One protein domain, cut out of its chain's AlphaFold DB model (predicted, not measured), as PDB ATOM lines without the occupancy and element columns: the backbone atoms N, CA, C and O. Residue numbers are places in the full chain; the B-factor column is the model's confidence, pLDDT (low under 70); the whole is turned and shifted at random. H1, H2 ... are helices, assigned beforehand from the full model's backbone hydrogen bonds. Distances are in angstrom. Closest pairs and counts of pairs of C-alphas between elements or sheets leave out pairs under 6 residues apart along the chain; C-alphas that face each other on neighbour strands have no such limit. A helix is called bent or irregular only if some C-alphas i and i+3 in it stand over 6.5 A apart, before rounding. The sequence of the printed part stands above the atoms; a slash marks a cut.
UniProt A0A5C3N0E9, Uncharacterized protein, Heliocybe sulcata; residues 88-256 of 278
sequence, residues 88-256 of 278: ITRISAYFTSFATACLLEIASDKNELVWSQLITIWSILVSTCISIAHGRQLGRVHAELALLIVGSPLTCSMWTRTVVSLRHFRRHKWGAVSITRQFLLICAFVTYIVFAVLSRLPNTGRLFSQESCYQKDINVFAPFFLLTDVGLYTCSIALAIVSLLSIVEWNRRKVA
ATOM      1  N   ILE A  88      50.988  -4.268 118.395       69.62
ATOM      2  CA  ILE A  88      49.863  -4.884 117.678       69.62
ATOM      3  C   ILE A  88      49.265  -3.936 116.628       69.62
ATOM      4  O   ILE A  88      49.006  -4.366 115.502       69.62
ATOM      5  N   THR A  89      49.087  -2.646 116.944       65.75
ATOM      6  CA  THR A  89      48.543  -1.671 115.983       65.75
ATOM      7  C   THR A  89      49.501  -1.464 114.812       65.75
ATOM      8  O   THR A  89      49.057  -1.361 113.671       65.75
ATOM      9  N   ARG A  90      50.820  -1.511 115.055       68.00
ATOM     10  CA  ARG A  90      51.843  -1.421 113.994       68.00
ATOM     11  C   ARG A  90      51.785  -2.606 113.038       68.00
ATOM     12  O   ARG A  90      51.781  -2.419 111.823       68.00
ATOM     13  N   ILE A  91      51.707  -3.819 113.588       69.81
ATOM     14  CA  ILE A  91      51.584  -5.053 112.805       69.81
ATOM     15  C   ILE A  91      50.292  -5.017 111.977       69.81
ATOM     16  O   ILE A  91      50.323  -5.269 110.773       69.81
ATOM     17  N   SER A  92      49.170  -4.628 112.591       75.81
ATOM     18  CA  SER A  92      47.877  -4.492 111.912       75.81
ATOM     19  C   SER A  92      47.922  -3.477 110.763       75.81
ATOM     20  O   SER A  92      47.469  -3.778 109.656       75.81
ATOM     21  N   ALA A  93      48.529  -2.307 110.977       72.00
ATOM     22  CA  ALA A  93      48.655  -1.281 109.945       72.00
ATOM     23  C   ALA A  93      49.527  -1.743 108.764       72.00
ATOM     24  O   ALA A  93      49.201  -1.465 107.605       72.00
ATOM     25  N   TYR A  94      50.595  -2.502 109.035       68.69
ATOM     26  CA  TYR A  94      51.433  -3.093 107.992       68.69
ATOM     27  C   TYR A  94      50.665  -4.125 107.154       68.69
ATOM     28  O   TYR A  94      50.644  -4.023 105.925       68.69
ATOM     29  N   PHE A  95      49.974  -5.074 107.798       74.25
ATOM     30  CA  PHE A  95      49.162  -6.074 107.093       74.25
ATOM     31  C   PHE A  95      48.034  -5.441 106.284       74.25
ATOM     32  O   PHE A  95      47.811  -5.838 105.142       74.25
ATOM     33  N   THR A  96      47.368  -4.430 106.842       75.94
ATOM     34  CA  THR A  96      46.326  -3.677 106.134       75.94
ATOM     35  C   THR A  96      46.908  -3.027 104.883       75.94
ATOM     36  O   THR A  96      46.386  -3.224 103.792       75.94
ATOM     37  N   SER A  97      48.052  -2.346 105.003       71.00
ATOM     38  CA  SER A  97      48.717  -1.704 103.861       71.00
ATOM     39  C   SER A  97      49.131  -2.708 102.779       71.00
ATOM     40  O   SER A  97      48.985  -2.431 101.587       71.00
ATOM     41  N   PHE A  98      49.625  -3.883 103.177       72.62
ATOM     42  CA  PHE A  98      49.973  -4.962 102.254       72.62
ATOM     43  C   PHE A  98      48.737  -5.531 101.541       72.62
ATOM     44  O   PHE A  98      48.731  -5.639 100.316       72.62
ATOM     45  N   ALA A  99      47.664  -5.827 102.280       74.81
ATOM     46  CA  ALA A  99      46.413  -6.324 101.714       74.81
ATOM     47  C   ALA A  99      45.792  -5.316 100.732       74.81
ATOM     48  O   ALA A  99      45.388  -5.693  99.631       74.81
ATOM     49  N   THR A 100      45.793  -4.023 101.075       73.31
ATOM     50  CA  THR A 100      45.344  -2.955 100.173       73.31
ATOM     51  C   THR A 100      46.214  -2.878  98.918       73.31
ATOM     52  O   THR A 100      45.685  -2.654  97.830       73.31
ATOM     53  N   ALA A 101      47.526  -3.124  99.022       72.44
ATOM     54  CA  ALA A 101      48.407  -3.200  97.857       72.44
ATOM     55  C   ALA A 101      48.014  -4.338  96.907       72.44
ATOM     56  O   ALA A 101      47.901  -4.120  95.700       72.44
ATOM     57  N   CYS A 102      47.754  -5.530  97.449       73.12
ATOM     58  CA  CYS A 102      47.296  -6.676  96.667       73.12
ATOM     59  C   CYS A 102      45.952  -6.391  95.982       73.12
ATOM     60  O   CYS A 102      45.811  -6.635  94.783       73.12
ATOM     61  N   LEU A 103      44.988  -5.815  96.711       74.06
ATOM     62  CA  LEU A 103      43.691  -5.422  96.154       74.06
ATOM     63  C   LEU A 103      43.841  -4.408  95.014       74.06
ATOM     64  O   LEU A 103      43.158  -4.524  94.000       74.06
ATOM     65  N   LEU A 104      44.769  -3.456  95.138       77.12
ATOM     66  CA  LEU A 104      45.016  -2.439  94.113       77.12
ATOM     67  C   LEU A 104      45.579  -3.014  92.811       77.12
ATOM     68  O   LEU A 104      45.363  -2.445  91.735       77.12
ATOM     69  N   GLU A 105      46.300  -4.132  92.880       75.62
ATOM     70  CA  GLU A 105      46.772  -4.804  91.672       75.62
ATOM     71  C   GLU A 105      45.672  -5.599  90.971       75.62
ATOM     72  O   GLU A 105      45.627  -5.581  89.738       75.62
ATOM     73  N   ILE A 106      44.758  -6.200  91.736       77.94
ATOM     74  CA  ILE A 106      43.670  -7.050  91.228       77.94
ATOM     75  C   ILE A 106      42.469  -6.224  90.733       77.94
ATOM     76  O   ILE A 106      41.788  -6.636  89.795       77.94
ATOM     77  N   ALA A 107      42.202  -5.060  91.331       80.88
ATOM     78  CA  ALA A 107      41.025  -4.250  91.020       80.88
ATOM     79  C   ALA A 107      40.995  -3.759  89.558       80.88
ATOM     80  O   ALA A 107      41.995  -3.272  89.022       80.88
ATOM     81  N   SER A 108      39.816  -3.847  88.931       74.69
ATOM     82  CA  SER A 108      39.558  -3.366  87.569       74.69
ATOM     83  C   SER A 108      39.447  -1.840  87.501       74.69
ATOM     84  O   SER A 108      40.026  -1.233  86.600       74.69
ATOM     85  N   ASP A 109      38.780  -1.216  88.478       78.38
ATOM     86  CA  ASP A 109      38.788   0.236  88.669       78.38
ATOM     87  C   ASP A 109      39.699   0.615  89.837       78.38
ATOM     88  O   ASP A 109      39.436   0.334  91.006       78.38
ATOM     89  N   LYS A 110      40.826   1.241  89.499       82.62
ATOM     90  CA  LYS A 110      41.876   1.593  90.459       82.62
ATOM     91  C   LYS A 110      41.716   3.015  90.992       82.62
ATOM     92  O   LYS A 110      42.402   3.371  91.943       82.62
ATOM     93  N   ASN A 111      40.870   3.856  90.390       83.56
ATOM     94  CA  ASN A 111      40.863   5.281  90.719       83.56
ATOM     95  C   ASN A 111      40.313   5.560  92.120       83.56
ATOM     96  O   ASN A 111      40.933   6.324  92.857       83.56
ATOM     97  N   GLU A 112      39.199   4.937  92.502       84.12
ATOM     98  CA  GLU A 112      38.591   5.140  93.825       84.12
ATOM     99  C   GLU A 112      39.513   4.667  94.950       84.12
ATOM    100  O   GLU A 112      39.746   5.390  95.919       84.12
ATOM    101  N   LEU A 113      40.129   3.496  94.771       84.94
ATOM    102  CA  LEU A 113      41.072   2.939  95.736       84.94
ATOM    103  C   LEU A 113      42.319   3.824  95.885       84.94
ATOM    104  O   LEU A 113      42.806   4.044  96.992       84.94
ATOM    105  N   VAL A 114      42.807   4.390  94.775       87.00
ATOM    106  CA  VAL A 114      43.916   5.350  94.793       87.00
ATOM    107  C   VAL A 114      43.550   6.614  95.571       87.00
ATOM    108  O   VAL A 114      44.361   7.089  96.364       87.00
ATOM    109  N   TRP A 115      42.350   7.160  95.370       88.00
ATOM    110  CA  TRP A 115      41.887   8.338  96.105       88.00
ATOM    111  C   TRP A 115      41.690   8.056  97.592       88.00
ATOM    112  O   TRP A 115      42.121   8.860  98.414       88.00
ATOM    113  N   SER A 116      41.121   6.901  97.938       88.12
ATOM    114  CA  SER A 116      40.988   6.454  99.326       88.12
ATOM    115  C   SER A 116      42.352   6.381 100.016       88.12
ATOM    116  O   SER A 116      42.555   7.006 101.057       88.12
ATOM    117  N   GLN A 117      43.328   5.722  99.384       88.44
ATOM    118  CA  GLN A 117      44.679   5.628  99.932       88.44
ATOM    119  C   GLN A 117      45.349   7.001 100.056       88.44
ATOM    120  O   GLN A 117      46.026   7.276 101.046       88.44
ATOM    121  N   LEU A 118      45.151   7.886  99.076       89.38
ATOM    122  CA  LEU A 118      45.711   9.233  99.093       89.38
ATOM    123  C   LEU A 118      45.160  10.065 100.260       89.38
ATOM    124  O   LEU A 118      45.929  10.755 100.925       89.38
ATOM    125  N   ILE A 119      43.857   9.968 100.539       88.56
ATOM    126  CA  ILE A 119      43.222  10.631 101.688       88.56
ATOM    127  C   ILE A 119      43.805  10.095 103.001       88.56
ATOM    128  O   ILE A 119      44.146  10.887 103.877       88.56
ATOM    129  N   THR A 120      43.995   8.780 103.119       89.50
ATOM    130  CA  THR A 120      44.619   8.169 104.303       89.50
ATOM    131  C   THR A 120      46.050   8.662 104.515       89.50
ATOM    132  O   THR A 120      46.396   9.073 105.622       89.50
ATOM    133  N   ILE A 121      46.871   8.695 103.458       90.44
ATOM    134  CA  ILE A 121      48.245   9.220 103.521       90.44
ATOM    135  C   ILE A 121      48.239  10.671 104.016       90.44
ATOM    136  O   ILE A 121      48.986  11.018 104.930       90.44
ATOM    137  N   TRP A 122      47.379  11.517 103.443       89.31
ATOM    138  CA  TRP A 122      47.287  12.923 103.832       89.31
ATOM    139  C   TRP A 122      46.781  13.115 105.258       89.31
ATOM    140  O   TRP A 122      47.317  13.963 105.963       89.31
ATOM    141  N   SER A 123      45.817  12.313 105.710       88.69
ATOM    142  CA  SER A 123      45.335  12.340 107.095       88.69
ATOM    143  C   SER A 123      46.475  12.083 108.085       88.69
ATOM    144  O   SER A 123      46.683  12.861 109.019       88.69
ATOM    145  N   ILE A 124      47.295  11.057 107.825       89.06
ATOM    146  CA  ILE A 124      48.442  10.714 108.676       89.06
ATOM    147  C   ILE A 124      49.507  11.814 108.632       89.06
ATOM    148  O   ILE A 124      49.988  12.243 109.683       89.06
ATOM    149  N   LEU A 125      49.868  12.301 107.439       86.38
ATOM    150  CA  LEU A 125      50.887  13.345 107.286       86.38
ATOM    151  C   LEU A 125      50.461  14.665 107.942       86.38
ATOM    152  O   LEU A 125      51.261  15.275 108.642       86.38
ATOM    153  N   VAL A 126      49.208  15.094 107.761       84.06
ATOM    154  CA  VAL A 126      48.680  16.330 108.363       84.06
ATOM    155  C   VAL A 126      48.576  16.200 109.876       84.06
ATOM    156  O   VAL A 126      49.003  17.110 110.580       84.06
ATOM    157  N   SER A 127      48.078  15.069 110.383       84.94
ATOM    158  CA  SER A 127      48.043  14.802 111.825       84.94
ATOM    159  C   SER A 127      49.449  14.884 112.427       84.94
ATOM    160  O   SER A 127      49.683  15.641 113.366       84.94
ATOM    161  N   THR A 128      50.424  14.233 111.786       83.44
ATOM    162  CA  THR A 128      51.840  14.284 112.183       83.44
ATOM    163  C   THR A 128      52.390  15.717 112.150       83.44
ATOM    164  O   THR A 128      53.050  16.137 113.100       83.44
ATOM    165  N   CYS A 129      52.082  16.503 111.106       81.12
ATOM    166  CA  CYS A 129      52.465  17.920 111.010       81.12
ATOM    167  C   CYS A 129      51.925  18.720 112.199       81.12
ATOM    168  O   CYS A 129      52.671  19.477 112.817       81.12
ATOM    169  N   ILE A 130      50.636  18.561 112.507       78.75
ATOM    170  CA  ILE A 130      49.958  19.294 113.579       78.75
ATOM    171  C   ILE A 130      50.548  18.913 114.939       78.75
ATOM    172  O   ILE A 130      50.805  19.805 115.747       78.75
ATOM    173  N   SER A 131      50.807  17.626 115.185       80.31
ATOM    174  CA  SER A 131      51.392  17.160 116.446       80.31
ATOM    175  C   SER A 131      52.835  17.632 116.639       80.31
ATOM    176  O   SER A 131      53.224  17.956 117.759       80.31
ATOM    177  N   ILE A 132      53.625  17.722 115.564       77.06
ATOM    178  CA  ILE A 132      54.975  18.304 115.620       77.06
ATOM    179  C   ILE A 132      54.898  19.819 115.845       77.06
ATOM    180  O   ILE A 132      55.646  20.353 116.660       77.06
ATOM    181  N   ALA A 133      53.984  20.514 115.162       78.19
ATOM    182  CA  ALA A 133      53.820  21.963 115.281       78.19
ATOM    183  C   ALA A 133      53.369  22.401 116.684       78.19
ATOM    184  O   ALA A 133      53.805  23.447 117.156       78.19
ATOM    185  N   HIS A 134      52.544  21.597 117.363       74.69
ATOM    186  CA  HIS A 134      52.140  21.856 118.749       74.69
ATOM    187  C   HIS A 134      53.216  21.509 119.787       74.69
ATOM    188  O   HIS A 134      53.038  21.859 120.950       74.69
ATOM    189  N   GLY A 135      54.334  20.902 119.367       65.62
ATOM    190  CA  GLY A 135      55.518  20.635 120.185       65.62
ATOM    191  C   GLY A 135      55.283  19.599 121.288       65.62
ATOM    192  O   GLY A 135      54.310  19.661 122.030       65.62
ATOM    193  N   ARG A 136      56.192  18.625 121.428       67.31
ATOM    194  CA  ARG A 136      56.174  17.615 122.514       67.31
ATOM    195  C   ARG A 136      54.896  16.756 122.616       67.31
ATOM    196  O   ARG A 136      54.759  15.994 123.563       67.31
ATOM    197  N   GLN A 137      53.979  16.819 121.651       68.25
ATOM    198  CA  GLN A 137      52.783  15.966 121.635       68.25
ATOM    199  C   GLN A 137      53.020  14.634 120.920       68.25
ATOM    200  O   GLN A 137      52.306  13.663 121.161       68.25
ATOM    201  N   LEU A 138      54.025  14.574 120.043       73.19
ATOM    202  CA  LEU A 138      54.348  13.376 119.281       73.19
ATOM    203  C   LEU A 138      55.641  12.752 119.799       73.19
ATOM    204  O   LEU A 138      56.707  13.358 119.712       73.19
ATOM    205  N   GLY A 139      55.569  11.518 120.293       76.19
ATOM    206  CA  GLY A 139      56.781  10.747 120.561       76.19
ATOM    207  C   GLY A 139      57.476  10.375 119.249       76.19
ATOM    208  O   GLY A 139      56.812  10.097 118.247       76.19
ATOM    209  N   ARG A 140      58.812  10.316 119.244       76.88
ATOM    210  CA  ARG A 140      59.608   9.960 118.048       76.88
ATOM    211  C   ARG A 140      59.157   8.642 117.407       76.88
ATOM    212  O   ARG A 140      58.988   8.559 116.195       76.88
ATOM    213  N   VAL A 141      58.824   7.662 118.242       75.94
ATOM    214  CA  VAL A 141      58.302   6.352 117.830       75.94
ATOM    215  C   VAL A 141      56.956   6.452 117.096       75.94
ATOM    216  O   VAL A 141      56.698   5.689 116.166       75.94
ATOM    217  N   HIS A 142      56.091   7.400 117.470       78.25
ATOM    218  CA  HIS A 142      54.829   7.643 116.763       78.25
ATOM    219  C   HIS A 142      55.073   8.278 115.389       78.25
ATOM    220  O   HIS A 142      54.411   7.910 114.420       78.25
ATOM    221  N   ALA A 143      56.044   9.190 115.290       80.12
ATOM    222  CA  ALA A 143      56.446   9.783 114.017       80.12
ATOM    223  C   ALA A 143      57.030   8.729 113.063       80.12
ATOM    224  O   ALA A 143      56.702   8.698 111.879       80.12
ATOM    225  N   GLU A 144      57.847   7.817 113.581       79.00
ATOM    226  CA  GLU A 144      58.409   6.702 112.812       79.00
ATOM    227  C   GLU A 144      57.349   5.687 112.395       79.00
ATOM    228  O   GLU A 144      57.380   5.192 111.272       79.00
ATOM    229  N   LEU A 145      56.361   5.419 113.250       79.25
ATOM    230  CA  LEU A 145      55.210   4.606 112.876       79.25
ATOM    231  C   LEU A 145      54.407   5.259 111.745       79.25
ATOM    232  O   LEU A 145      54.048   4.586 110.781       79.25
ATOM    233  N   ALA A 146      54.157   6.566 111.830       84.44
ATOM    234  CA  ALA A 146      53.500   7.309 110.761       84.44
ATOM    235  C   ALA A 146      54.297   7.212 109.447       84.44
ATOM    236  O   ALA A 146      53.717   6.937 108.396       84.44
ATOM    237  N   LEU A 147      55.628   7.339 109.509       85.06
ATOM    238  CA  LEU A 147      56.516   7.121 108.366       85.06
ATOM    239  C   LEU A 147      56.439   5.686 107.834       85.06
ATOM    240  O   LEU A 147      56.445   5.489 106.624       85.06
ATOM    241  N   LEU A 148      56.331   4.678 108.691       81.69
ATOM    242  CA  LEU A 148      56.217   3.291 108.252       81.69
ATOM    243  C   LEU A 148      54.899   3.031 107.513       81.69
ATOM    244  O   LEU A 148      54.897   2.385 106.466       81.69
ATOM    245  N   ILE A 149      53.786   3.555 108.029       82.62
ATOM    246  CA  ILE A 149      52.465   3.396 107.407       82.62
ATOM    247  C   ILE A 149      52.419   4.143 106.068       82.62
ATOM    248  O   ILE A 149      51.994   3.592 105.048       82.62
ATOM    249  N   VAL A 150      52.905   5.389 106.044       88.38
ATOM    250  CA  VAL A 150      52.956   6.194 104.817       88.38
ATOM    251  C   VAL A 150      53.930   5.589 103.811       88.38
ATOM    252  O   VAL A 150      53.576   5.479 102.646       88.38
ATOM    253  N   GLY A 151      55.106   5.133 104.239       84.62
ATOM    254  CA  GLY A 151      56.132   4.491 103.410       84.62
ATOM    255  C   GLY A 151      55.848   3.028 103.060       84.62
ATOM    256  O   GLY A 151      56.768   2.290 102.713       84.62
ATOM    257  N   SER A 152      54.594   2.583 103.170       83.06
ATOM    258  CA  SER A 152      54.206   1.216 102.835       83.06
ATOM    259  C   SER A 152      54.467   0.879 101.354       83.06
ATOM    260  O   SER A 152      54.499   1.773 100.498       83.06
ATOM    261  N   PRO A 153      54.596  -0.418 101.000       78.06
ATOM    262  CA  PRO A 153      54.831  -0.848  99.617       78.06
ATOM    263  C   PRO A 153      53.817  -0.281  98.612       78.06
ATOM    264  O   PRO A 153      54.173   0.029  97.473       78.06
ATOM    265  N   LEU A 154      52.565  -0.098  99.046       82.75
ATOM    266  CA  LEU A 154      51.507   0.502  98.239       82.75
ATOM    267  C   LEU A 154      51.835   1.947  97.863       82.75
ATOM    268  O   LEU A 154      51.834   2.292  96.681       82.75
ATOM    269  N   THR A 155      52.156   2.783  98.848       87.56
ATOM    270  CA  THR A 155      52.503   4.185  98.612       87.56
ATOM    271  C   THR A 155      53.765   4.306  97.760       87.56
ATOM    272  O   THR A 155      53.803   5.106  96.826       87.56
ATOM    273  N   CYS A 156      54.763   3.446  97.991       85.12
ATOM    274  CA  CYS A 156      55.966   3.376  97.161       85.12
ATOM    275  C   CYS A 156      55.647   3.026  95.696       85.12
ATOM    276  O   CYS A 156      56.189   3.648  94.777       85.12
ATOM    277  N   SER A 157      54.727   2.086  95.454       83.06
ATOM    278  CA  SER A 157      54.227   1.771  94.106       83.06
ATOM    279  C   SER A 157      53.524   2.976  93.470       83.06
ATOM    280  O   SER A 157      53.784   3.309  92.310       83.06
ATOM    281  N   MET A 158      52.695   3.697  94.232       88.75
ATOM    282  CA  MET A 158      52.019   4.910  93.756       88.75
ATOM    283  C   MET A 158      53.015   6.006  93.377       88.75
ATOM    284  O   MET A 158      52.929   6.529  92.267       88.75
ATOM    285  N   TRP A 159      53.998   6.302  94.231       89.19
ATOM    286  CA  TRP A 159      55.058   7.263  93.922       89.19
ATOM    287  C   TRP A 159      55.871   6.844  92.700       89.19
ATOM    288  O   TRP A 159      56.128   7.665  91.823       89.19
ATOM    289  N   THR A 160      56.200   5.558  92.568       85.00
ATOM    290  CA  THR A 160      56.903   5.042  91.385       85.00
ATOM    291  C   THR A 160      56.078   5.257  90.113       85.00
ATOM    292  O   THR A 160      56.594   5.747  89.107       85.00
ATOM    293  N   ARG A 161      54.769   4.974  90.148       86.56
ATOM    294  CA  ARG A 161      53.851   5.220  89.022       86.56
ATOM    295  C   ARG A 161      53.710   6.710  88.709       86.56
ATOM    296  O   ARG A 161      53.701   7.076  87.533       86.56
ATOM    297  N   THR A 162      53.645   7.573  89.723       88.69
ATOM    298  CA  THR A 162      53.671   9.037  89.571       88.69
ATOM    299  C   THR A 162      54.909   9.477  88.814       88.69
ATOM    300  O   THR A 162      54.821  10.160  87.798       88.69
ATOM    301  N   VAL A 163      56.062   9.001  89.256       84.81
ATOM    302  CA  VAL A 163      57.363   9.310  88.684       84.81
ATOM    303  C   VAL A 163      57.469   8.829  87.225       84.81
ATOM    304  O   VAL A 163      57.858   9.594  86.341       84.81
ATOM    305  N   VAL A 164      57.033   7.601  86.923       84.75
ATOM    306  CA  VAL A 164      56.987   7.066  85.546       84.75
ATOM    307  C   VAL A 164      56.015   7.849  84.654       84.75
ATOM    308  O   VAL A 164      56.309   8.087  83.478       84.75
ATOM    309  N   SER A 165      54.874   8.275  85.202       82.94
ATOM    310  CA  SER A 165      53.874   9.088  84.500       82.94
ATOM    311  C   SER A 165      54.413  10.479  84.162       82.94
ATOM    312  O   SER A 165      54.245  10.931  83.028       82.94
ATOM    313  N   LEU A 166      55.131  11.123  85.086       81.88
ATOM    314  CA  LEU A 166      55.805  12.403  84.850       81.88
ATOM    315  C   LEU A 166      56.910  12.276  83.797       81.88
ATOM    316  O   LEU A 166      57.032  13.133  82.923       81.88
ATOM    317  N   ARG A 167      57.661  11.169  83.788       79.94
ATOM    318  CA  ARG A 167      58.644  10.905  82.725       79.94
ATOM    319  C   ARG A 167      57.992  10.839  81.340       79.94
ATOM    320  O   ARG A 167      58.556  11.311  80.355       79.94
ATOM    321  N   HIS A 168      56.789  10.279  81.261       80.00
ATOM    322  CA  HIS A 168      56.017  10.164  80.025       80.00
ATOM    323  C   HIS A 168      54.931  11.238  79.897       80.00
ATOM    324  O   HIS A 168      53.968  11.038  79.151       80.00
ATOM    325  N   PHE A 169      55.104  12.398  80.546       71.81
ATOM    326  CA  PHE A 169      54.108  13.473  80.605       71.81
ATOM    327  C   PHE A 169      53.550  13.844  79.227       71.81
ATOM    328  O   PHE A 169      52.361  14.085  79.067       71.81
ATOM    329  N   ARG A 170      54.377  13.807  78.182       68.19
ATOM    330  CA  ARG A 170      53.957  14.172  76.820       68.19
ATOM    331  C   ARG A 170      53.138  13.108  76.079       68.19
ATOM    332  O   ARG A 170      52.606  13.412  75.018       68.19
ATOM    333  N   ARG A 171      53.065  11.868  76.575       73.88
ATOM    334  CA  ARG A 171      52.352  10.760  75.911       73.88
ATOM    335  C   ARG A 171      50.931  10.555  76.426       73.88
ATOM    336  O   ARG A 171      50.179   9.818  75.803       73.88
ATOM    337  N   HIS A 172      50.573  11.142  77.563       67.25
ATOM    338  CA  HIS A 172      49.258  10.964  78.174       67.25
ATOM    339  C   HIS A 172      48.456  12.261  78.109       67.25
ATOM    340  O   HIS A 172      49.002  13.350  78.274       67.25
ATOM    341  N   LYS A 173      47.146  12.146  77.865       75.25
ATOM    342  CA  LYS A 173      46.221  13.269  78.025       75.25
ATOM    343  C   LYS A 173      46.030  13.508  79.522       75.25
ATOM    344  O   LYS A 173      45.582  12.622  80.245       75.25
ATOM    345  N   TRP A 174      46.398  14.697  79.984       76.25
ATOM    346  CA  TRP A 174      46.277  15.082  81.385       76.25
ATOM    347  C   TRP A 174      44.899  15.683  81.634       76.25
ATOM    348  O   TRP A 174      44.626  16.804  81.223       76.25
ATOM    349  N   GLY A 175      44.027  14.924  82.297       80.25
ATOM    350  CA  GLY A 175      42.801  15.470  82.878       80.25
ATOM    351  C   GLY A 175      43.079  16.173  84.208       80.25
ATOM    352  O   GLY A 175      44.064  15.850  84.879       80.25
ATOM    353  N   ALA A 176      42.189  17.080  84.622       76.81
ATOM    354  CA  ALA A 176      42.301  17.810  85.890       76.81
ATOM    355  C   ALA A 176      42.483  16.865  87.093       76.81
ATOM    356  O   ALA A 176      43.402  17.045  87.885       76.81
ATOM    357  N   VAL A 177      41.700  15.783  87.155       78.12
ATOM    358  CA  VAL A 177      41.792  14.750  88.207       78.12
ATOM    359  C   VAL A 177      43.183  14.106  88.256       78.12
ATOM    360  O   VAL A 177      43.740  13.904  89.332       78.12
ATOM    361  N   SER A 178      43.775  13.814  87.093       82.25
ATOM    362  CA  SER A 178      45.113  13.214  87.011       82.25
ATOM    363  C   SER A 178      46.191  14.187  87.491       82.25
ATOM    364  O   SER A 178      47.077  13.789  88.246       82.25
ATOM    365  N   ILE A 179      46.096  15.464  87.100       80.38
ATOM    366  CA  ILE A 179      47.024  16.518  87.536       80.38
ATOM    367  C   ILE A 179      46.961  16.676  89.057       80.38
ATOM    368  O   ILE A 179      47.998  16.593  89.712       80.38
ATOM    369  N   THR A 180      45.758  16.831  89.619       82.06
ATOM    370  CA  THR A 180      45.555  16.977  91.067       82.06
ATOM    371  C   THR A 180      46.113  15.779  91.825       82.06
ATOM    372  O   THR A 180      46.848  15.950  92.794       82.06
ATOM    373  N   ARG A 181      45.840  14.560  91.348       87.81
ATOM    374  CA  ARG A 181      46.369  13.334  91.951       87.81
ATOM    375  C   ARG A 181      47.898  13.309  91.972       87.81
ATOM    376  O   ARG A 181      48.477  13.009  93.012       87.81
ATOM    377  N   GLN A 182      48.558  13.616  90.849       88.12
ATOM    378  CA  GLN A 182      50.024  13.623  90.818       88.12
ATOM    379  C   GLN A 182      50.604  14.712  91.718       88.12
ATOM    380  O   GLN A 182      51.567  14.451  92.430       88.12
ATOM    381  N   PHE A 183      50.010  15.906  91.719       84.62
ATOM    382  CA  PHE A 183      50.438  16.996  92.589       84.62
ATOM    383  C   PHE A 183      50.375  16.590  94.067       84.62
ATOM    384  O   PHE A 183      51.372  16.697  94.777       84.62
ATOM    385  N   LEU A 184      49.246  16.028  94.503       86.44
ATOM    386  CA  LEU A 184      49.068  15.544  95.871       86.44
ATOM    387  C   LEU A 184      50.056  14.428  96.235       86.44
ATOM    388  O   LEU A 184      50.574  14.435  97.349       86.44
ATOM    389  N   LEU A 185      50.347  13.496  95.322       90.75
ATOM    390  CA  LEU A 185      51.328  12.427  95.555       90.75
ATOM    391  C   LEU A 185      52.759  12.965  95.681       90.75
ATOM    392  O   LEU A 185      53.500  12.502  96.545       90.75
ATOM    393  N   ILE A 186      53.141  13.952  94.863       87.69
ATOM    394  CA  ILE A 186      54.452  14.615  94.947       87.69
ATOM    395  C   ILE A 186      54.573  15.381  96.264       87.69
ATOM    396  O   ILE A 186      55.571  15.235  96.962       87.69
ATOM    397  N   CYS A 187      53.561  16.171  96.628       84.75
ATOM    398  CA  CYS A 187      53.547  16.893  97.897       84.75
ATOM    399  C   CYS A 187      53.628  15.928  99.087       84.75
ATOM    400  O   CYS A 187      54.439  16.147  99.981       84.75
ATOM    401  N   ALA A 188      52.875  14.823  99.062       90.38
ATOM    402  CA  ALA A 188      52.964  13.786 100.086       90.38
ATOM    403  C   ALA A 188      54.370  13.166 100.165       90.38
ATOM    404  O   ALA A 188      54.883  12.969 101.263       90.38
ATOM    405  N   PHE A 189      55.021  12.909  99.022       89.69
ATOM    406  CA  PHE A 189      56.399  12.414  98.989       89.69
ATOM    407  C   PHE A 189      57.386  13.408  99.609       89.69
ATOM    408  O   PHE A 189      58.223  13.025 100.419       89.69
ATOM    409  N   VAL A 190      57.282  14.696  99.270       85.81
ATOM    410  CA  VAL A 190      58.154  15.737  99.836       85.81
ATOM    411  C   VAL A 190      57.969  15.830 101.351       85.81
ATOM    412  O   VAL A 190      58.958  15.790 102.080       85.81
ATOM    413  N   THR A 191      56.726  15.881 101.836       86.75
ATOM    414  CA  THR A 191      56.428  15.901 103.276       86.75
ATOM    415  C   THR A 191      56.959  14.650 103.979       86.75
ATOM    416  O   THR A 191      57.554  14.753 105.049       86.75
ATOM    417  N   TYR A 192      56.817  13.476 103.357       89.31
ATOM    418  CA  TYR A 192      57.376  12.223 103.862       89.31
ATOM    419  C   TYR A 192      58.901  12.291 104.033       89.31
ATOM    420  O   TYR A 192      59.408  11.954 105.101       89.31
ATOM    421  N   ILE A 193      59.633  12.780 103.025       85.75
ATOM    422  CA  ILE A 193      61.094  12.941 103.107       85.75
ATOM    423  C   ILE A 193      61.479  13.931 104.208       85.75
ATOM    424  O   ILE A 193      62.399  13.657 104.974       85.75
ATOM    425  N   VAL A 194      60.770  15.059 104.323       86.12
ATOM    426  CA  VAL A 194      61.015  16.038 105.391       86.12
ATOM    427  C   VAL A 194      60.869  15.380 106.763       86.12
ATOM    428  O   VAL A 194      61.764  15.511 107.594       86.12
ATOM    429  N   PHE A 195      59.803  14.612 106.990       84.00
ATOM    430  CA  PHE A 195      59.617  13.898 108.252       84.00
ATOM    431  C   PHE A 195      60.650  12.814 108.503       84.00
ATOM    432  O   PHE A 195      61.121  12.696 109.628       84.00
ATOM    433  N   ALA A 196      61.042  12.066 107.476       85.06
ATOM    434  CA  ALA A 196      62.098  11.072 107.584       85.06
ATOM    435  C   ALA A 196      63.455  11.687 107.955       85.06
ATOM    436  O   ALA A 196      64.243  11.078 108.675       85.06
ATOM    437  N   VAL A 197      63.750  12.895 107.471       84.06
ATOM    438  CA  VAL A 197      64.959  13.627 107.865       84.06
ATOM    439  C   VAL A 197      64.821  14.146 109.295       84.06
ATOM    440  O   VAL A 197      65.726  13.941 110.102       84.06
ATOM    441  N   LEU A 198      63.688  14.767 109.638       83.19
ATOM    442  CA  LEU A 198      63.436  15.295 110.982       83.19
ATOM    443  C   LEU A 198      63.473  14.202 112.055       83.19
ATOM    444  O   LEU A 198      64.051  14.425 113.114       83.19
ATOM    445  N   SER A 199      62.927  13.014 111.781       80.81
ATOM    446  CA  SER A 199      62.947  11.882 112.715       80.81
ATOM    447  C   SER A 199      64.340  11.291 112.920       80.81
ATOM    448  O   SER A 199      64.536  10.522 113.857       80.81
ATOM    449  N   ARG A 200      65.321  11.626 112.076       76.12
ATOM    450  CA  ARG A 200      66.708  11.149 112.188       76.12
ATOM    451  C   ARG A 200      67.650  12.149 112.844       76.12
ATOM    452  O   ARG A 200      68.716  11.740 113.300       76.12
ATOM    453  N   LEU A 201      67.291  13.430 112.902       80.50
ATOM    454  CA  LEU A 201      68.160  14.441 113.494       80.50
ATOM    455  C   LEU A 201      68.346  14.177 115.003       80.50
ATOM    456  O   LEU A 201      67.355  14.027 115.725       80.50
ATOM    457  N   PRO A 202      69.598  14.115 115.494       69.00
ATOM    458  CA  PRO A 202      69.861  14.079 116.928       69.00
ATOM    459  C   PRO A 202      69.498  15.432 117.558       69.00
ATOM    460  O   PRO A 202      69.655  16.470 116.912       69.00
ATOM    461  N   ASN A 203      69.062  15.428 118.821       68.19
ATOM    462  CA  ASN A 203      68.685  16.621 119.593       68.19
ATOM    463  C   ASN A 203      67.403  17.298 119.092       68.19
ATOM    464  O   ASN A 203      67.312  18.525 118.994       68.19
ATOM    465  N   THR A 204      66.392  16.491 118.780       67.81
ATOM    466  CA  THR A 204      65.070  16.979 118.362       67.81
ATOM    467  C   THR A 204      64.081  17.091 119.523       67.81
ATOM    468  O   THR A 204      62.884  17.217 119.288       67.81
ATOM    469  N   GLY A 205      64.550  17.153 120.773       67.06
ATOM    470  CA  GLY A 205      63.727  17.214 121.992       67.06
ATOM    471  C   GLY A 205      62.790  18.423 122.122       67.06
ATOM    472  O   GLY A 205      61.955  18.478 123.022       67.06
ATOM    473  N   ARG A 206      62.876  19.407 121.214       72.38
ATOM    474  CA  ARG A 206      61.845  20.455 121.061       72.38
ATOM    475  C   ARG A 206      60.643  20.000 120.223       72.38
ATOM    476  O   ARG A 206      59.554  20.535 120.394       72.38
ATOM    477  N   LEU A 207      60.847  19.046 119.320       75.25
ATOM    478  CA  LEU A 207      59.852  18.529 118.380       75.25
ATOM    479  C   LEU A 207      59.170  17.269 118.916       75.25
ATOM    480  O   LEU A 207      57.949  17.165 118.837       75.25
ATOM    481  N   PHE A 208      59.945  16.341 119.483       76.44
ATOM    482  CA  PHE A 208      59.434  15.057 119.959       76.44
ATOM    483  C   PHE A 208      59.426  14.968 121.483       76.44
ATOM    484  O   PHE A 208      60.338  15.460 122.146       76.44
ATOM    485  N   SER A 209      58.413  14.305 122.039       72.31
ATOM    486  CA  SER A 209      58.432  13.893 123.444       72.31
ATOM    487  C   SER A 209      59.266  12.627 123.642       72.31
ATOM    488  O   SER A 209      59.412  11.809 122.728       72.31
ATOM    489  N   GLN A 210      59.792  12.463 124.861       69.94
ATOM    490  CA  GLN A 210      60.448  11.230 125.319       69.94
ATOM    491  C   GLN A 210      61.659  10.804 124.460       69.94
ATOM    492  O   GLN A 210      61.847   9.621 124.169       69.94
ATOM    493  N   GLU A 211      62.503  11.758 124.039       70.88
ATOM    494  CA  GLU A 211      63.726  11.461 123.262       70.88
ATOM    495  C   GLU A 211      64.749  10.658 124.086       70.88
ATOM    496  O   GLU A 211      65.401   9.760 123.555       70.88
ATOM    497  N   SER A 212      64.827  10.901 125.397       69.12
ATOM    498  CA  SER A 212      65.687  10.163 126.333       69.12
ATOM    499  C   SER A 212      65.343   8.666 126.420       69.12
ATOM    500  O   SER A 212      66.230   7.848 126.663       69.12
ATOM    501  N   CYS A 213      64.090   8.281 126.139       68.44
ATOM    502  CA  CYS A 213      63.654   6.878 126.085       68.44
ATOM    503  C   CYS A 213      64.161   6.158 124.836       68.44
ATOM    504  O   CYS A 213      64.335   4.941 124.842       68.44
ATOM    505  N   TYR A 214      64.379   6.904 123.753       65.50
ATOM    506  CA  TYR A 214      64.678   6.337 122.443       65.50
ATOM    507  C   TYR A 214      66.062   5.688 122.390       65.50
ATOM    508  O   TYR A 214      66.260   4.684 121.711       65.50
ATOM    509  N   GLN A 215      67.027   6.239 123.129       59.84
ATOM    510  CA  GLN A 215      68.421   5.794 123.074       59.84
ATOM    511  C   GLN A 215      68.661   4.404 123.686       59.84
ATOM    512  O   GLN A 215      69.710   3.821 123.425       59.84
ATOM    513  N   LYS A 216      67.725   3.864 124.482       56.81
ATOM    514  CA  LYS A 216      67.978   2.667 125.303       56.81
ATOM    515  C   LYS A 216      67.502   1.338 124.692       56.81
ATOM    516  O   LYS A 216      68.090   0.317 125.016       56.81
ATOM    517  N   ASP A 217      66.544   1.343 123.756       52.72
ATOM    518  CA  ASP A 217      65.884   0.117 123.239       52.72
ATOM    519  C   ASP A 217      65.835   0.011 121.699       52.72
ATOM    520  O   ASP A 217      64.875  -0.477 121.095       52.72
ATOM    521  N   ILE A 218      66.908   0.435 121.027       53.53
ATOM    522  CA  ILE A 218      67.012   0.468 119.553       53.53
ATOM    523  C   ILE A 218      66.835  -0.937 118.920       53.53
ATOM    524  O   ILE A 218      66.397  -1.066 117.776       53.53
ATOM    525  N   ASN A 219      67.099  -2.017 119.666       52.56
ATOM    526  CA  ASN A 219      67.170  -3.373 119.111       52.56
ATOM    527  C   ASN A 219      65.815  -4.016 118.775       52.56
ATOM    528  O   ASN A 219      65.741  -4.782 117.815       52.56
ATOM    529  N   VAL A 220      64.735  -3.712 119.502       53.69
ATOM    530  CA  VAL A 220      63.426  -4.361 119.254       53.69
ATOM    531  C   VAL A 220      62.784  -3.856 117.959       53.69
ATOM    532  O   VAL A 220      62.044  -4.577 117.289       53.69
ATOM    533  N   PHE A 221      63.108  -2.626 117.562       57.25
ATOM    534  CA  PHE A 221      62.547  -1.978 116.378       57.25
ATOM    535  C   PHE A 221      63.536  -1.877 115.209       57.25
ATOM    536  O   PHE A 221      63.149  -1.444 114.123       57.25
ATOM    537  N   ALA A 222      64.773  -2.354 115.385       62.22
ATOM    538  CA  ALA A 222      65.813  -2.375 114.359       62.22
ATOM    539  C   ALA A 222      65.357  -2.933 112.994       62.22
ATOM    540  O   ALA A 222      65.681  -2.307 111.986       62.22
ATOM    541  N   PRO A 223      64.564  -4.025 112.894       61.84
ATOM    542  CA  PRO A 223      64.111  -4.528 111.595       61.84
ATOM    543  C   PRO A 223      63.200  -3.540 110.860       61.84
ATOM    544  O   PRO A 223      63.276  -3.412 109.640       61.84
ATOM    545  N   PHE A 224      62.355  -2.818 111.601       58.94
ATOM    546  CA  PHE A 224      61.462  -1.808 111.040       58.94
ATOM    547  C   PHE A 224      62.239  -0.569 110.602       58.94
ATOM    548  O   PHE A 224      61.984  -0.057 109.514       58.94
ATOM    549  N   PHE A 225      63.237  -0.150 111.386       62.91
ATOM    550  CA  PHE A 225      64.153   0.925 111.002       62.91
ATOM    551  C   PHE A 225      64.949   0.579 109.755       62.91
ATOM    552  O   PHE A 225      65.017   1.386 108.837       62.91
ATOM    553  N   LEU A 226      65.441  -0.652 109.658       66.25
ATOM    554  CA  LEU A 226      66.152  -1.134 108.481       66.25
ATOM    555  C   LEU A 226      65.232  -1.147 107.250       66.25
ATOM    556  O   LEU A 226      65.653  -0.762 106.162       66.25
ATOM    557  N   LEU A 227      63.953  -1.501 107.418       61.56
ATOM    558  CA  LEU A 227      62.962  -1.451 106.340       61.56
ATOM    559  C   LEU A 227      62.665  -0.014 105.887       61.56
ATOM    560  O   LEU A 227      62.604   0.253 104.688       61.56
ATOM    561  N   THR A 228      62.496   0.915 106.833       63.88
ATOM    562  CA  THR A 228      62.307   2.344 106.543       63.88
ATOM    563  C   THR A 228      63.552   2.942 105.894       63.88
ATOM    564  O   THR A 228      63.433   3.708 104.942       63.88
ATOM    565  N   ASP A 229      64.745   2.549 106.337       65.19
ATOM    566  CA  ASP A 229      66.018   2.982 105.773       65.19
ATOM    567  C   ASP A 229      66.173   2.502 104.336       65.19
ATOM    568  O   ASP A 229      66.401   3.315 103.439       65.19
ATOM    569  N   VAL A 230      65.979   1.205 104.093       68.94
ATOM    570  CA  VAL A 230      66.007   0.624 102.747       68.94
ATOM    571  C   VAL A 230      64.941   1.273 101.866       68.94
ATOM    572  O   VAL A 230      65.238   1.629 100.726       68.94
ATOM    573  N   GLY A 231      63.730   1.492 102.381       63.34
ATOM    574  CA  GLY A 231      62.652   2.188 101.676       63.34
ATOM    575  C   GLY A 231      63.038   3.613 101.274       63.34
ATOM    576  O   GLY A 231      62.920   3.980 100.109       63.34
ATOM    577  N   LEU A 232      63.588   4.397 102.203       65.69
ATOM    578  CA  LEU A 232      64.075   5.750 101.933       65.69
ATOM    579  C   LEU A 232      65.188   5.751 100.889       65.69
ATOM    580  O   LEU A 232      65.089   6.480  99.907       65.69
ATOM    581  N   TYR A 233      66.212   4.913 101.050       72.19
ATOM    582  CA  TYR A 233      67.310   4.836 100.087       72.19
ATOM    583  C   TYR A 233      66.817   4.424  98.699       72.19
ATOM    584  O   TYR A 233      67.127   5.091  97.713       72.19
ATOM    585  N   THR A 234      66.010   3.365  98.609       67.81
ATOM    586  CA  THR A 234      65.494   2.871  97.326       67.81
ATOM    587  C   THR A 234      64.573   3.889  96.653       67.81
ATOM    588  O   THR A 234      64.752   4.165  95.465       67.81
ATOM    589  N   CYS A 235      63.654   4.523  97.389       64.25
ATOM    590  CA  CYS A 235      62.775   5.559  96.850       64.25
ATOM    591  C   CYS A 235      63.539   6.823  96.440       64.25
ATOM    592  O   CYS A 235      63.296   7.346  95.352       64.25
ATOM    593  N   SER A 236      64.478   7.310  97.256       67.62
ATOM    594  CA  SER A 236      65.282   8.493  96.930       67.62
ATOM    595  C   SER A 236      66.169   8.256  95.709       67.62
ATOM    596  O   SER A 236      66.221   9.114  94.828       67.62
ATOM    597  N   ILE A 237      66.812   7.088  95.600       70.81
ATOM    598  CA  ILE A 237      67.617   6.716  94.427       70.81
ATOM    599  C   ILE A 237      66.729   6.617  93.184       70.81
ATOM    600  O   ILE A 237      67.048   7.217  92.156       70.81
ATOM    601  N   ALA A 238      65.592   5.920  93.268       66.88
ATOM    602  CA  ALA A 238      64.660   5.801  92.149       66.88
ATOM    603  C   ALA A 238      64.163   7.180  91.678       66.88
ATOM    604  O   ALA A 238      64.143   7.463  90.478       66.88
ATOM    605  N   LEU A 239      63.824   8.068  92.613       68.06
ATOM    606  CA  LEU A 239      63.337   9.407  92.302       68.06
ATOM    607  C   LEU A 239      64.434  10.319  91.740       68.06
ATOM    608  O   LEU A 239      64.166  11.079  90.806       68.06
ATOM    609  N   ALA A 240      65.668  10.214  92.240       74.06
ATOM    610  CA  ALA A 240      66.822  10.924  91.697       74.06
ATOM    611  C   ALA A 240      67.114  10.478  90.260       74.06
ATOM    612  O   ALA A 240      67.196  11.319  89.365       74.06
ATOM    613  N   ILE A 241      67.175   9.162  90.010       71.94
ATOM    614  CA  ILE A 241      67.387   8.591  88.673       71.94
ATOM    615  C   ILE A 241      66.309   9.085  87.710       71.94
ATOM    616  O   ILE A 241      66.620   9.540  86.607       71.94
ATOM    617  N   VAL A 242      65.036   9.036  88.104       61.72
ATOM    618  CA  VAL A 242      63.966   9.454  87.195       61.72
ATOM    619  C   VAL A 242      63.931  10.965  87.005       61.72
ATOM    620  O   VAL A 242      63.684  11.408  85.882       61.72
ATOM    621  N   SER A 243      64.230  11.762  88.029       69.62
ATOM    622  CA  SER A 243      64.397  13.213  87.877       69.62
ATOM    623  C   SER A 243      65.481  13.532  86.847       69.62
ATOM    624  O   SER A 243      65.242  14.293  85.911       69.62
ATOM    625  N   LEU A 244      66.634  12.866  86.942       76.06
ATOM    626  CA  LEU A 244      67.760  13.033  86.023       76.06
ATOM    627  C   LEU A 244      67.385  12.622  84.591       76.06
ATOM    628  O   LEU A 244      67.593  13.383  83.647       76.06
ATOM    629  N   LEU A 245      66.735  11.466  84.421       69.00
ATOM    630  CA  LEU A 245      66.253  11.003  83.115       69.00
ATOM    631  C   LEU A 245      65.168  11.918  82.530       69.00
ATOM    632  O   LEU A 245      65.139  12.127  81.318       69.00
ATOM    633  N   SER A 246      64.305  12.492  83.371       66.88
ATOM    634  CA  SER A 246      63.280  13.456  82.956       66.88
ATOM    635  C   SER A 246      63.911  14.764  82.480       66.88
ATOM    636  O   SER A 246      63.498  15.293  81.451       66.88
ATOM    637  N   ILE A 247      64.960  15.246  83.157       72.00
ATOM    638  CA  ILE A 247      65.743  16.418  82.734       72.00
ATOM    639  C   ILE A 247      66.458  16.147  81.403       72.00
ATOM    640  O   ILE A 247      66.425  16.991  80.505       72.00
ATOM    641  N   VAL A 248      67.069  14.970  81.236       74.94
ATOM    642  CA  VAL A 248      67.741  14.581  79.984       74.94
ATOM    643  C   VAL A 248      66.743  14.505  78.827       74.94
ATOM    644  O   VAL A 248      66.981  15.100  77.777       74.94
ATOM    645  N   GLU A 249      65.607  13.827  79.003       67.56
ATOM    646  CA  GLU A 249      64.561  13.747  77.973       67.56
ATOM    647  C   GLU A 249      63.942  15.115  77.667       67.56
ATOM    648  O   GLU A 249      63.706  15.443  76.500       67.56
ATOM    649  N   TRP A 250      63.743  15.956  78.686       66.06
ATOM    650  CA  TRP A 250      63.318  17.339  78.496       66.06
ATOM    651  C   TRP A 250      64.320  18.109  77.635       66.06
ATOM    652  O   TRP A 250      63.930  18.707  76.634       66.06
ATOM    653  N   ASN A 251      65.613  18.038  77.958       72.31
ATOM    654  CA  ASN A 251      66.662  18.720  77.206       72.31
ATOM    655  C   ASN A 251      66.810  18.198  75.774       72.31
ATOM    656  O   ASN A 251      66.984  19.007  74.864       72.31
ATOM    657  N   ARG A 252      66.677  16.885  75.543       72.25
ATOM    658  CA  ARG A 252      66.720  16.302  74.188       72.25
ATOM    659  C   ARG A 252      65.516  16.714  73.346       72.25
ATOM    660  O   ARG A 252      65.656  16.943  72.151       72.25
ATOM    661  N   ARG A 253      64.328  16.823  73.950       58.88
ATOM    662  CA  ARG A 253      63.071  17.074  73.222       58.88
ATOM    663  C   ARG A 253      62.540  18.496  73.356       58.88
ATOM    664  O   ARG A 253      61.412  18.746  72.924       58.88
ATOM    665  N   LYS A 254      63.281  19.424  73.968       62.31
ATOM    666  CA  LYS A 254      62.866  20.834  74.053       62.31
ATOM    667  C   LYS A 254      62.847  21.483  72.672       62.31
ATOM    668  O   LYS A 254      61.875  22.150  72.354       62.31
ATOM    669  N   VAL A 255      63.848  21.202  71.835       59.16
ATOM    670  CA  VAL A 255      63.992  21.798  70.495       59.16
ATOM    671  C   VAL A 255      62.843  21.364  69.582       59.16
ATOM    672  O   VAL A 255      62.093  22.207  69.109       59.16
ATOM    673  N   ALA A 256      62.592  20.055  69.485       55.62
ATOM    674  CA  ALA A 256      61.471  19.517  68.710       55.62
ATOM    675  C   ALA A 256      60.089  19.965  69.232       55.62
ATOM    676  O   ALA A 256      59.116  20.006  68.483       55.62
TER     677      ALA A 256
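AT A GLANCE: This is residues 88 to 256 of the 278 residues of an uncharacterized protein of Heliocybe sulcata (UniProt A0A5C3N0E9). An elongated bundle of helices has the long H7 running along one side, with H4 side by side with it, and H1 along the opposite side; H2, H3 and H5 fill the space between. The short H6 and the unnamed stretch of residues 199 to 210 lie at one end, while residues 251 to 256 of H7 stick out at the other. H1, H2, H3 and H5 form an up-and-down bundle, each running against the one before it. The printed part has 169 residues, with seven named helices, H1 to H7 in chain order, and no named strand: all helix. It is compact, with a radius of gyration of the C-alphas of 17.7 A, and spans 58 by 36 by 29 A.

IN THESE COORDINATES: H7, residues 218 to 256, is 54.6 A long and ends at C-alpha 256 (61.471, 19.517, 68.710). It has a kink of 38 degrees near residue 225 and is irregular: C-alphas 220 and 223 are 7.7 A apart. H4 is residues 153 to 167, 20.9 A. H3 is residues 140 to 150, 15.3 A. H5, residues 176 to 198, measures 32.9 A, and H2, residues 111 to 133, 32.4 A. H1, residues 88 to 106, begins at C-alpha 88 (49.863, -4.884, 117.678) and is 27.3 A long. H6 is residues 211 to 214.

HOW THE PARTS SIT: H7 touches H4 with residues 235 to 246, at a shallow tilt of 12 degrees, the same way; the closest C-alphas, of Arg 167 and Ser 246, are 5.3 A apart. H4 touches H5 at a steep tilt of 58 degrees, opposite ways, closest at the C-alphas of Thr 162 and Gln 182, 6.0 A. H5 touches H2 the same way at 36 degrees, only just steep, closest at the C-alphas of Trp 122 and Ala 188, 6.9 A. H2 and H3 are a helical hairpin, with the closest C-alphas, of Ile 121 and Val 150, 5.7 A apart. H3 touches H1 at a shallow tilt of 15 degrees, closest at the C-alphas of Ala 93 and Ile 149, 6.5 A. H6 and H3 only just touch, with 3 pairs of C-alphas within 8 A, the closest those of Arg 140 and Glu 211, 6.8 A. H1 and H7 are apart. Every O i to N i+4 pair is within hydrogen-bond range in H1 to H5; in H7 31 of 35 are, and H6 is too short for such a pair.

THE WHOLE: The two C-alphas farthest apart, of Lys 216 and Ala 256, are 59.4 A apart. The printed part has no cut. The link from H5 to H6, 12 residues, is long; in it residues 208 to 209 pair with residues 138 to 139, parallel. Mean pLDDT of the printed part is 75.9; 51 residues are under 70, among them residues 212 to 232.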